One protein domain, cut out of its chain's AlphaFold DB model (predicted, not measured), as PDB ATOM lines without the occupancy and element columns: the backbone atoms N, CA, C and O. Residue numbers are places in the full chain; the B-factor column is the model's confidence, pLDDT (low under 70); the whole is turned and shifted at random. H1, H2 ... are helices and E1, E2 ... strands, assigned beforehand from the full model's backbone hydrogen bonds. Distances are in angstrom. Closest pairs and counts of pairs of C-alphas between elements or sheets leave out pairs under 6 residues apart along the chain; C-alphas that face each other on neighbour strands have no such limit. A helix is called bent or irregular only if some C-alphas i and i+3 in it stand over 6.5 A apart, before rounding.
ATOM      1  N   LEU A 101      21.787 -19.920 -21.439       77.00
ATOM      2  CA  LEU A 101      23.206 -19.817 -21.722       77.00
ATOM      3  C   LEU A 101      23.786 -18.812 -20.738       77.00
ATOM      4  O   LEU A 101      23.427 -17.639 -20.802       77.00
ATOM      5  N   ASP A 102      24.639 -19.282 -19.835       77.00
ATOM      6  CA  ASP A 102      25.499 -18.450 -18.996       77.00
ATOM      7  C   ASP A 102      26.932 -18.837 -19.346       77.00
ATOM      8  O   ASP A 102      27.411 -19.911 -18.977       77.00
ATOM      9  N   GLN A 103      27.562 -18.037 -20.201       76.00
ATOM     10  CA  GLN A 103      28.951 -18.238 -20.587       76.00
ATOM     11  C   GLN A 103      29.712 -16.950 -20.271       76.00
ATOM     12  O   GLN A 103      29.370 -15.896 -20.823       76.00
ATOM     13  N   PRO A 104      30.719 -16.998 -19.382       73.50
ATOM     14  CA  PRO A 104      31.604 -15.863 -19.198       73.50
ATOM     15  C   PRO A 104      32.345 -15.657 -20.516       73.50
ATOM     16  O   PRO A 104      32.899 -16.603 -21.069       73.50
ATOM     17  N   MET A 105      32.297 -14.443 -21.049       76.88
ATOM     18  CA  MET A 105      33.008 -14.056 -22.255       76.88
ATOM     19  C   MET A 105      34.103 -13.065 -21.887       76.88
ATOM     20  O   MET A 105      33.887 -12.167 -21.078       76.88
ATOM     21  N   THR A 106      35.278 -13.200 -22.489       74.44
ATOM     22  CA  THR A 106      36.400 -12.301 -22.213       74.44
ATOM     23  C   THR A 106      36.854 -11.639 -23.508       74.44
ATOM     24  O   THR A 106      37.025 -12.287 -24.546       74.44
ATOM     25  N   LEU A 107      37.003 -10.313 -23.487       76.81
ATOM     26  CA  LEU A 107      37.686  -9.587 -24.556       76.81
ATOM     27  C   LEU A 107      39.170  -9.516 -24.213       76.81
ATOM     28  O   LEU A 107      39.615  -8.608 -23.513       76.81
ATOM     29  N   SER A 108      39.917 -10.489 -24.727       79.44
ATOM     30  CA  SER A 108      41.378 -10.513 -24.690       79.44
ATOM     31  C   SER A 108      41.983  -9.961 -25.985       79.44
ATOM     32  O   SER A 108      41.317  -9.897 -27.023       79.44
ATOM     33  N   LEU A 109      43.271  -9.609 -25.978       81.44
ATOM     34  CA  LEU A 109      43.976  -9.081 -27.159       81.44
ATOM     35  C   LEU A 109      43.924 -10.057 -28.358       81.44
ATOM     36  O   LEU A 109      43.754  -9.643 -29.504       81.44
ATOM     37  N   ILE A 110      43.951 -11.365 -28.079       82.06
ATOM     38  CA  ILE A 110      43.786 -12.436 -29.074       82.06
ATOM     39  C   ILE A 110      42.373 -12.418 -29.673       82.06
ATOM     40  O   ILE A 110      42.224 -12.530 -30.891       82.06
ATOM     41  N   SER A 111      41.339 -12.220 -28.847       81.81
ATOM     42  CA  SER A 111      39.958 -12.102 -29.332       81.81
ATOM     43  C   SER A 111      39.784 -10.897 -30.261       81.81
ATOM     44  O   SER A 111      39.142 -11.016 -31.301       81.81
ATOM     45  N   VAL A 112      40.426  -9.761 -29.956       84.31
ATOM     46  CA  VAL A 112      40.371  -8.546 -30.784       84.31
ATOM     47  C   VAL A 112      41.034  -8.782 -32.141       84.31
ATOM     48  O   VAL A 112      40.444  -8.455 -33.170       84.31
ATOM     49  N   ILE A 113      42.217  -9.406 -32.170       87.19
ATOM     50  CA  ILE A 113      42.893  -9.776 -33.424       87.19
ATOM     51  C   ILE A 113      42.026 -10.749 -34.235       87.19
ATOM     52  O   ILE A 113      41.840 -10.553 -35.439       87.19
ATOM     53  N   GLY A 114      41.441 -11.756 -33.580       86.12
ATOM     54  CA  GLY A 114      40.518 -12.703 -34.206       86.12
ATOM     55  C   GLY A 114      39.294 -12.018 -34.820       86.12
ATOM     56  O   GLY A 114      38.935 -12.309 -35.960       86.12
ATOM     57  N   LEU A 115      38.699 -11.046 -34.120       87.38
ATOM     58  CA  LEU A 115      37.587 -10.244 -34.632       87.38
ATOM     59  C   LEU A 115      38.000  -9.388 -35.830       87.38
ATOM     60  O   LEU A 115      37.282  -9.369 -36.825       87.38
ATOM     61  N   VAL A 116      39.159  -8.725 -35.793       89.44
ATOM     62  CA  VAL A 116      39.660  -7.938 -36.934       89.44
ATOM     63  C   VAL A 116      39.857  -8.831 -38.162       89.44
ATOM     64  O   VAL A 116      39.360  -8.500 -39.242       89.44
ATOM     65  N   LEU A 117      40.483 -10.000 -38.009       90.31
ATOM     66  CA  LEU A 117      40.645 -10.966 -39.103       90.31
ATOM     67  C   LEU A 117      39.296 -11.460 -39.641       90.31
ATOM     68  O   LEU A 117      39.093 -11.504 -40.858       90.31
ATOM     69  N   LEU A 118      38.345 -11.757 -38.753       88.12
ATOM     70  CA  LEU A 118      36.984 -12.133 -39.125       88.12
ATOM     71  C   LEU A 118      36.286 -11.018 -39.921       88.12
ATOM     72  O   LEU A 118      35.637 -11.297 -40.931       88.12
ATOM     73  N   THR A 119      36.422  -9.756 -39.498       86.62
ATOM     74  CA  THR A 119      35.817  -8.597 -40.182       86.62
ATOM     75  C   THR A 119      36.389  -8.402 -41.588       86.62
ATOM     76  O   THR A 119      35.646  -8.068 -42.519       86.62
ATOM     77  N   PHE A 120      37.694  -8.645 -41.754       89.81
ATOM     78  CA  PHE A 120      38.391  -8.577 -43.033       89.81
ATOM     79  C   PHE A 120      37.937  -9.710 -43.961       89.81
ATOM     80  O   PHE A 120      37.547  -9.460 -45.104       89.81
ATOM     81  N   PHE A 121      37.874 -10.941 -43.444       87.44
ATOM     82  CA  PHE A 121      37.358 -12.100 -44.174       87.44
ATOM     83  C   PHE A 121      35.897 -11.901 -44.603       87.44
ATOM     84  O   PHE A 121      35.539 -12.134 -45.759       87.44
ATOM     85  N   TYR A 122      35.055 -11.375 -43.711       86.19
ATOM     86  CA  TYR A 122      33.672 -11.021 -44.026       86.19
ATOM     87  C   TYR A 122      33.583 -10.020 -45.185       86.19
ATOM     88  O   TYR A 122      32.804 -10.243 -46.117       86.19
ATOM     89  N   HIS A 123      34.385  -8.949 -45.166       84.31
ATOM     90  CA  HIS A 123      34.420  -7.960 -46.249       84.31
ATOM     91  C   HIS A 123      34.913  -8.548 -47.571       84.31
ATOM     92  O   HIS A 123      34.372  -8.197 -48.621       84.31
ATOM     93  N   TYR A 124      35.872  -9.470 -47.520       86.50
ATOM     94  CA  TYR A 124      36.385 -10.160 -48.698       86.50
ATOM     95  C   TYR A 124      35.338 -11.085 -49.350       86.50
ATOM     96  O   TYR A 124      35.229 -11.130 -50.578       86.50
ATOM     97  N   LEU A 125      34.514 -11.789 -48.558       83.69
ATOM     98  CA  LEU A 125      33.476 -12.701 -49.074       83.69
ATOM     99  C   LEU A 125      32.172 -11.990 -49.465       83.69
ATOM    100  O   LEU A 125      31.462 -12.451 -50.363       83.69
ATOM    101  N   LYS A 126      31.867 -10.848 -48.837       78.31
ATOM    102  CA  LYS A 126      30.655 -10.042 -49.061       78.31
ATOM    103  C   LYS A 126      30.280  -9.814 -50.540       78.31
ATOM    104  O   LYS A 126      29.098  -9.971 -50.849       78.31
ATOM    105  N   PRO A 127      31.193  -9.454 -51.468       75.44
ATOM    106  CA  PRO A 127      30.830  -9.205 -52.866       75.44
ATOM    107  C   PRO A 127      30.444 -10.463 -53.666       75.44
ATOM    108  O   PRO A 127      29.811 -10.329 -54.710       75.44
ATOM    109  N   LYS A 128      30.777 -11.678 -53.204       75.81
ATOM    110  CA  LYS A 128      30.544 -12.929 -53.955       75.81
ATOM    111  C   LYS A 128      29.190 -13.601 -53.657       75.81
ATOM    112  O   LYS A 128      28.827 -14.561 -54.333       75.81
ATOM    113  N   ILE A 129      28.424 -13.118 -52.673       73.62
ATOM    114  CA  ILE A 129      27.232 -13.807 -52.141       73.62
ATOM    115  C   ILE A 129      25.934 -13.073 -52.522       73.62
ATOM    116  O   ILE A 129      25.771 -11.882 -52.266       73.62
ATOM    117  N   LYS A 130      24.957 -13.806 -53.085       62.91
ATOM    118  CA  LYS A 130      23.659 -13.253 -53.540       62.91
ATOM    119  C   LYS A 130      22.748 -12.767 -52.396       62.91
ATOM    120  O   LYS A 130      22.003 -11.802 -52.573       62.91
ATOM    121  N   PHE A 131      22.791 -13.410 -51.226       64.81
ATOM    122  CA  PHE A 131      21.960 -13.073 -50.060       64.81
ATOM    123  C   PHE A 131      22.761 -12.301 -49.004       64.81
ATOM    124  O   PHE A 131      23.274 -12.865 -48.043       64.81
ATOM    125  N   ARG A 132      22.845 -10.975 -49.163       66.44
ATOM    126  CA  ARG A 132      23.618 -10.099 -48.258       66.44
ATOM    127  C   ARG A 132      23.176 -10.179 -46.788       66.44
ATOM    128  O   ARG A 132      23.988  -9.983 -45.894       66.44
ATOM    129  N   THR A 133      21.895 -10.447 -46.544       65.88
ATOM    130  CA  THR A 133      21.296 -10.432 -45.202       65.88
ATOM    131  C   THR A 133      21.608 -11.694 -44.399       65.88
ATOM    132  O   THR A 133      21.893 -11.589 -43.215       65.88
ATOM    133  N   THR A 134      21.627 -12.877 -45.020       70.44
ATOM    134  CA  THR A 134      21.988 -14.122 -44.316       70.44
ATOM    135  C   THR A 134      23.459 -14.126 -43.908       70.44
ATOM    136  O   THR A 134      23.775 -14.546 -42.800       70.44
ATOM    137  N   TRP A 135      24.338 -13.571 -44.751       77.94
ATOM    138  CA  TRP A 135      25.773 -13.486 -44.465       77.94
ATOM    139  C   TRP A 135      26.108 -12.583 -43.267       77.94
ATOM    140  O   TRP A 135      27.077 -12.814 -42.547       77.94
ATOM    141  N   PHE A 136      25.288 -11.557 -43.023       77.50
ATOM    142  CA  PHE A 136      25.427 -10.716 -41.836       77.50
ATOM    143  C   PHE A 136      25.172 -11.512 -40.544       77.50
ATOM    144  O   PHE A 136      25.952 -11.393 -39.605       77.50
ATOM    145  N   PHE A 137      24.147 -12.376 -40.498       74.94
ATOM    146  CA  PHE A 137      23.891 -13.205 -39.307       74.94
ATOM    147  C   PHE A 137      24.934 -14.278 -39.101       74.94
ATOM    148  O   PHE A 137      25.356 -14.483 -37.969       74.94
ATOM    149  N   THR A 138      25.375 -14.937 -40.175       80.31
ATOM    150  CA  THR A 138      26.450 -15.925 -40.055       80.31
ATOM    151  C   THR A 138      27.703 -15.280 -39.484       80.31
ATOM    152  O   THR A 138      28.330 -15.868 -38.617       80.31
ATOM    153  N   TYR A 139      28.021 -14.048 -39.888       83.62
ATOM    154  CA  TYR A 139      29.126 -13.279 -39.323       83.62
ATOM    155  C   TYR A 139      28.934 -12.939 -37.836       83.62
ATOM    156  O   TYR A 139      29.846 -13.175 -37.049       83.62
ATOM    157  N   VAL A 140      27.754 -12.451 -37.432       80.50
ATOM    158  CA  VAL A 140      27.451 -12.163 -36.015       80.50
ATOM    159  C   VAL A 140      27.548 -13.427 -35.154       80.50
ATOM    160  O   VAL A 140      28.120 -13.384 -34.073       80.50
ATOM    161  N   ILE A 141      27.051 -14.567 -35.638       83.50
ATOM    162  CA  ILE A 141      27.188 -15.854 -34.941       83.50
ATOM    163  C   ILE A 141      28.667 -16.255 -34.840       83.50
ATOM    164  O   ILE A 141      29.105 -16.696 -33.782       83.50
ATOM    165  N   LEU A 142      29.455 -16.057 -35.902       85.88
ATOM    166  CA  LEU A 142      30.882 -16.394 -35.915       85.88
ATOM    167  C   LEU A 142      31.690 -15.565 -34.907       85.88
ATOM    168  O   LEU A 142      32.626 -16.098 -34.323       85.88
ATOM    169  N   ILE A 143      31.303 -14.310 -34.647       85.44
ATOM    170  CA  ILE A 143      31.876 -13.490 -33.563       85.44
ATOM    171  C   ILE A 143      31.716 -14.194 -32.212       85.44
ATOM    172  O   ILE A 143      32.707 -14.386 -31.509       85.44
ATOM    173  N   PHE A 144      30.494 -14.616 -31.870       82.88
ATOM    174  CA  PHE A 144      30.220 -15.280 -30.590       82.88
ATOM    175  C   PHE A 144      30.901 -16.647 -30.491       82.88
ATOM    176  O   PHE A 144      31.447 -16.988 -29.446       82.88
ATOM    177  N   VAL A 145      30.928 -17.413 -31.587       85.19
ATOM    178  CA  VAL A 145      31.635 -18.702 -31.643       85.19
ATOM    179  C   VAL A 145      33.141 -18.510 -31.461       85.19
ATOM    180  O   VAL A 145      33.759 -19.262 -30.716       85.19
ATOM    181  N   LEU A 146      33.739 -17.498 -32.097       85.50
ATOM    182  CA  LEU A 146      35.161 -17.182 -31.942       85.50
ATOM    183  C   LEU A 146      35.484 -16.805 -30.494       85.50
ATOM    184  O   LEU A 146      36.460 -17.306 -29.947       85.50
ATOM    185  N   GLN A 147      34.661 -15.967 -29.862       81.31
ATOM    186  CA  GLN A 147      34.844 -15.575 -28.459       81.31
ATOM    187  C   GLN A 147      34.743 -16.773 -27.510       81.31
ATOM    188  O   GLN A 147      35.588 -16.929 -26.630       81.31
ATOM    189  N   TRP A 148      33.775 -17.660 -27.743       81.06
ATOM    190  CA  TRP A 148      33.643 -18.907 -26.993       81.06
ATOM    191  C   TRP A 148      34.866 -19.825 -27.167       81.06
ATOM    192  O   TRP A 148      35.404 -20.339 -26.186       81.06
ATOM    193  N   LEU A 149      35.365 -19.983 -28.399       81.75
ATOM    194  CA  LEU A 149      36.566 -20.778 -28.686       81.75
ATOM    195  C   LEU A 149      37.819 -20.208 -28.013       81.75
ATOM    196  O   LEU A 149      38.630 -20.973 -27.500       81.75
ATOM    197  N   VAL A 150      37.992 -18.883 -27.995       79.56
ATOM    198  CA  VAL A 150      39.159 -18.254 -27.357       79.56
ATOM    199  C   VAL A 150      39.229 -18.618 -25.875       79.56
ATOM    200  O   VAL A 150      40.303 -18.960 -25.401       79.56
ATOM    201  N   ILE A 151      38.103 -18.641 -25.165       74.69
ATOM    202  CA  ILE A 151      38.067 -19.030 -23.747       74.69
ATOM    203  C   ILE A 151      38.363 -20.515 -23.551       74.69
ATOM    204  O   ILE A 151      39.062 -20.885 -22.613       74.69
ATOM    205  N   MET A 152      37.853 -21.372 -24.438       76.38
ATOM    206  CA  MET A 152      38.076 -22.816 -24.347       76.38
ATOM    207  C   MET A 152      39.540 -23.206 -24.609       76.38
ATOM    208  O   MET A 152      40.041 -24.138 -23.985       76.38
ATOM    209  N   TYR A 153      40.214 -22.525 -25.540       77.69
ATOM    210  CA  TYR A 153      41.540 -22.922 -26.029       77.69
ATOM    211  C   TYR A 153      42.698 -22.053 -25.533       77.69
ATOM    212  O   TYR A 153      43.844 -22.487 -25.633       77.69
ATOM    213  N   VAL A 154      42.439 -20.849 -25.020       71.38
ATOM    214  CA  VAL A 154      43.462 -19.963 -24.450       71.38
ATOM    215  C   VAL A 154      43.266 -19.943 -22.935       71.38
ATOM    216  O   VAL A 154      42.413 -19.203 -22.443       71.38
ATOM    217  N   PRO A 155      44.021 -20.755 -22.171       63.84
ATOM    218  CA  PRO A 155      43.939 -20.719 -20.723       63.84
ATOM    219  C   PRO A 155      44.406 -19.346 -20.239       63.84
ATOM    220  O   PRO A 155      45.296 -18.733 -20.832       63.84
ATOM    221  N   SER A 156      43.775 -18.869 -19.171       63.06
ATOM    222  CA  SER A 156      43.961 -17.570 -18.524       63.06
ATOM    223  C   SER A 156      45.388 -17.358 -17.992       63.06
ATOM    224  O   SER A 156      45.615 -17.361 -16.785       63.06
ATOM    225  N   TYR A 157      46.357 -17.176 -18.887       52.12
ATOM    226  CA  TYR A 157      47.707 -16.725 -18.575       52.12
ATOM    227  C   TYR A 157      47.835 -15.263 -19.005       52.12
ATOM    228  O   TYR A 157      47.958 -14.964 -20.188       52.12
ATOM    229  N   ASP A 158      47.732 -14.369 -18.021       54.34
ATOM    230  CA  ASP A 158      48.327 -13.026 -17.992       54.34
ATOM    231  C   ASP A 158      48.295 -12.215 -19.304       54.34
ATOM    232  O   ASP A 158      49.295 -11.685 -19.793       54.34
ATOM    233  N   LEU A 159      47.109 -12.090 -19.899       57.94
ATOM    234  CA  LEU A 159      46.884 -11.111 -20.957       57.94
ATOM    235  C   LEU A 159      46.632  -9.749 -20.299       57.94
ATOM    236  O   LEU A 159      45.673  -9.578 -19.555       57.94
ATOM    237  N   VAL A 160      47.497  -8.779 -20.615       60.88
ATOM    238  CA  VAL A 160      47.573  -7.402 -20.070       60.88
ATOM    239  C   VAL A 160      46.230  -6.638 -20.079       60.88
ATOM    240  O   VAL A 160      46.070  -5.660 -19.356       60.88
ATOM    241  N   PHE A 161      45.245  -7.094 -20.861       64.44
ATOM    242  CA  PHE A 161      43.882  -6.569 -20.894       64.44
ATOM    243  C   PHE A 161      42.868  -7.710 -21.033       64.44
ATOM    244  O   PHE A 161      42.737  -8.282 -22.117       64.44
ATOM    245  N   ASN A 162      42.128  -7.992 -19.958       66.25
ATOM    246  CA  ASN A 162      40.950  -8.858 -19.971       66.25
ATOM    247  C   ASN A 162      39.738  -8.042 -19.517       66.25
ATOM    248  O   ASN A 162      39.682  -7.579 -18.379       66.25
ATOM    249  N   PHE A 163      38.783  -7.834 -20.426       70.69
ATOM    250  CA  PHE A 163      37.456  -7.339 -20.065       70.69
ATOM    251  C   PHE A 163      36.493  -8.516 -20.014       70.69
ATOM    252  O   PHE A 163      36.104  -9.046 -21.059       70.69
ATOM    253  N   ASP A 164      36.107  -8.896 -18.804       72.50
ATOM    254  CA  ASP A 164      35.169  -9.985 -18.573       72.50
ATOM    255  C   ASP A 164      33.737  -9.448 -18.639       72.50
ATOM    256  O   ASP A 164      33.376  -8.474 -17.974       72.50
ATOM    257  N   TYR A 165      32.906 -10.076 -19.462       76.31
ATOM    258  CA  TYR A 165      31.485  -9.789 -19.567       76.31
ATOM    259  C   TYR A 165      30.704 -11.098 -19.607       76.31
ATOM    260  O   TYR A 165      31.044 -12.036 -20.320       76.31
ATOM    261  N   ASN A 166      29.621 -11.178 -18.842       74.12
ATOM    262  CA  ASN A 166      28.812 -12.390 -18.810       74.12
ATOM    263  C   ASN A 166      27.784 -12.362 -19.938       74.12
ATOM    264  O   ASN A 166      26.915 -11.490 -19.984       74.12
ATOM    265  N   PHE A 167      27.871 -13.338 -20.840       76.50
ATOM    266  CA  PHE A 167      26.860 -13.561 -21.859       76.50
ATOM    267  C   PHE A 167      25.745 -14.410 -21.256       76.50
ATOM    268  O   PHE A 167      25.889 -15.624 -21.107       76.50
ATOM    269  N   LYS A 168      24.637 -13.751 -20.898       81.31
ATOM    270  CA  LYS A 168      23.447 -14.407 -20.350       81.31
ATOM    271  C   LYS A 168      22.285 -14.313 -21.321       81.31
ATOM    272  O   LYS A 168      21.902 -13.219 -21.727       81.31
TER     273      LYS A 168
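Overview. This is residues 101 to 168 of the 334 residues of the protein "ABC-type transport system, permease component" of Acholeplasma laidlawii (strain PG-8A) (UniProt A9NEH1). A long helical hairpin, H1 and H2 running side by side in opposite ways, has a two-stranded antiparallel ribbon, E1 and E2, laid crosswise at its open end, away from the turn between the helices. E1 is the strand that packs on H2, through residues 144 to 151 of H2, while E2 lies on the far side of E1 from H2; the turn end of the hairpin, residues 127 to 134, sticks out as the free end of the shape, and the loop of residues 154 to 162 swings out at the other end before returning to E2. The printed part has 68 residues with two named helices and two named strands, in the order E1, H1, H2, E2 along the chain; the sheet has the order E1 - E2 and is antiparallel. The class is mixed, helices and strands, with 42 residues in the helices and 13 in the strands. The whole is loose, with a radius of gyration of the C-alphas of 13.7 A, and elongated, spanning 42 by 25 by 17 A.

Arrangement. The sheet is made by E1, residues 101 to 107, and E2, residues 163 to 168, which are antiparallel neighbours with 161 degrees between their N-to-C directions. Among the C-alphas that face each other are 104 and 166, 4.5 A apart, and 106 and 164, also 4.5 A apart. N 105 and O 165 are within hydrogen-bond range at 2.8 A, and so are N 165 and O 105 at 2.8 A. Outward from E1 comes H2, residues 132 to 153, with 7 pairs of C-alphas within 8 A between the two; the closest are those of Met 105 and Gln 147, 6.6 A apart. Within 10 A, H2 has 18 pairs of C-alphas with E1 and 1 with E2, made by residues 144 to 151 of H2. H2 touches H1, residues 109 to 128, and the closest C-alphas are those of Ser 111 and Gln 147, 6.2 A apart. The two helices form a helical hairpin, at a shallow tilt of 24 degrees, opposite ways, with their centres 10.3 A apart. H1 and E2 are apart. Of the O i to N i+4 pairs, 14 of 16 in H1 and 16 of 18 in H2 are within hydrogen-bond range.

Along the chain. E1 begins at C-alpha 101, (23.206, -19.817, -21.722), and measures 18.0 A from first to last C-alpha. E2 measures 15.7 A and ends at C-alpha 168, (23.447, -14.407, -20.350). H2, the longest helix with 22 residues, measures 31.3 A and begins at C-alpha 132, (23.618, -10.099, -48.258). H1, with 20 residues, measures 30.2 A; it is irregular, with C-alphas 124 and 127 7.0 A apart where about 5 A is found in a regular helix, and its line is a rough one.

Size, cuts and confidence. The two C-alphas farthest apart are those of Lys 130 and Asp 158, at 43.3 A, while the first and last printed C-alphas, those of Leu 101 and Lys 168, are 5.6 A apart. Residues 127 to 134, of which 132 to 134 belong to H2, stand free; the body without them has 60 residues and spans 35 by 26 by 17 A. The links from E1 to H1 and from H1 to H2 are tight, that from H2 to E2 is short with 9 residues, and no link is long. The printed part has no cut. The mean pLDDT of the printed part is 77.2, and the 12 residues under 70 are residues 130 to 133 and residues 155 to 162.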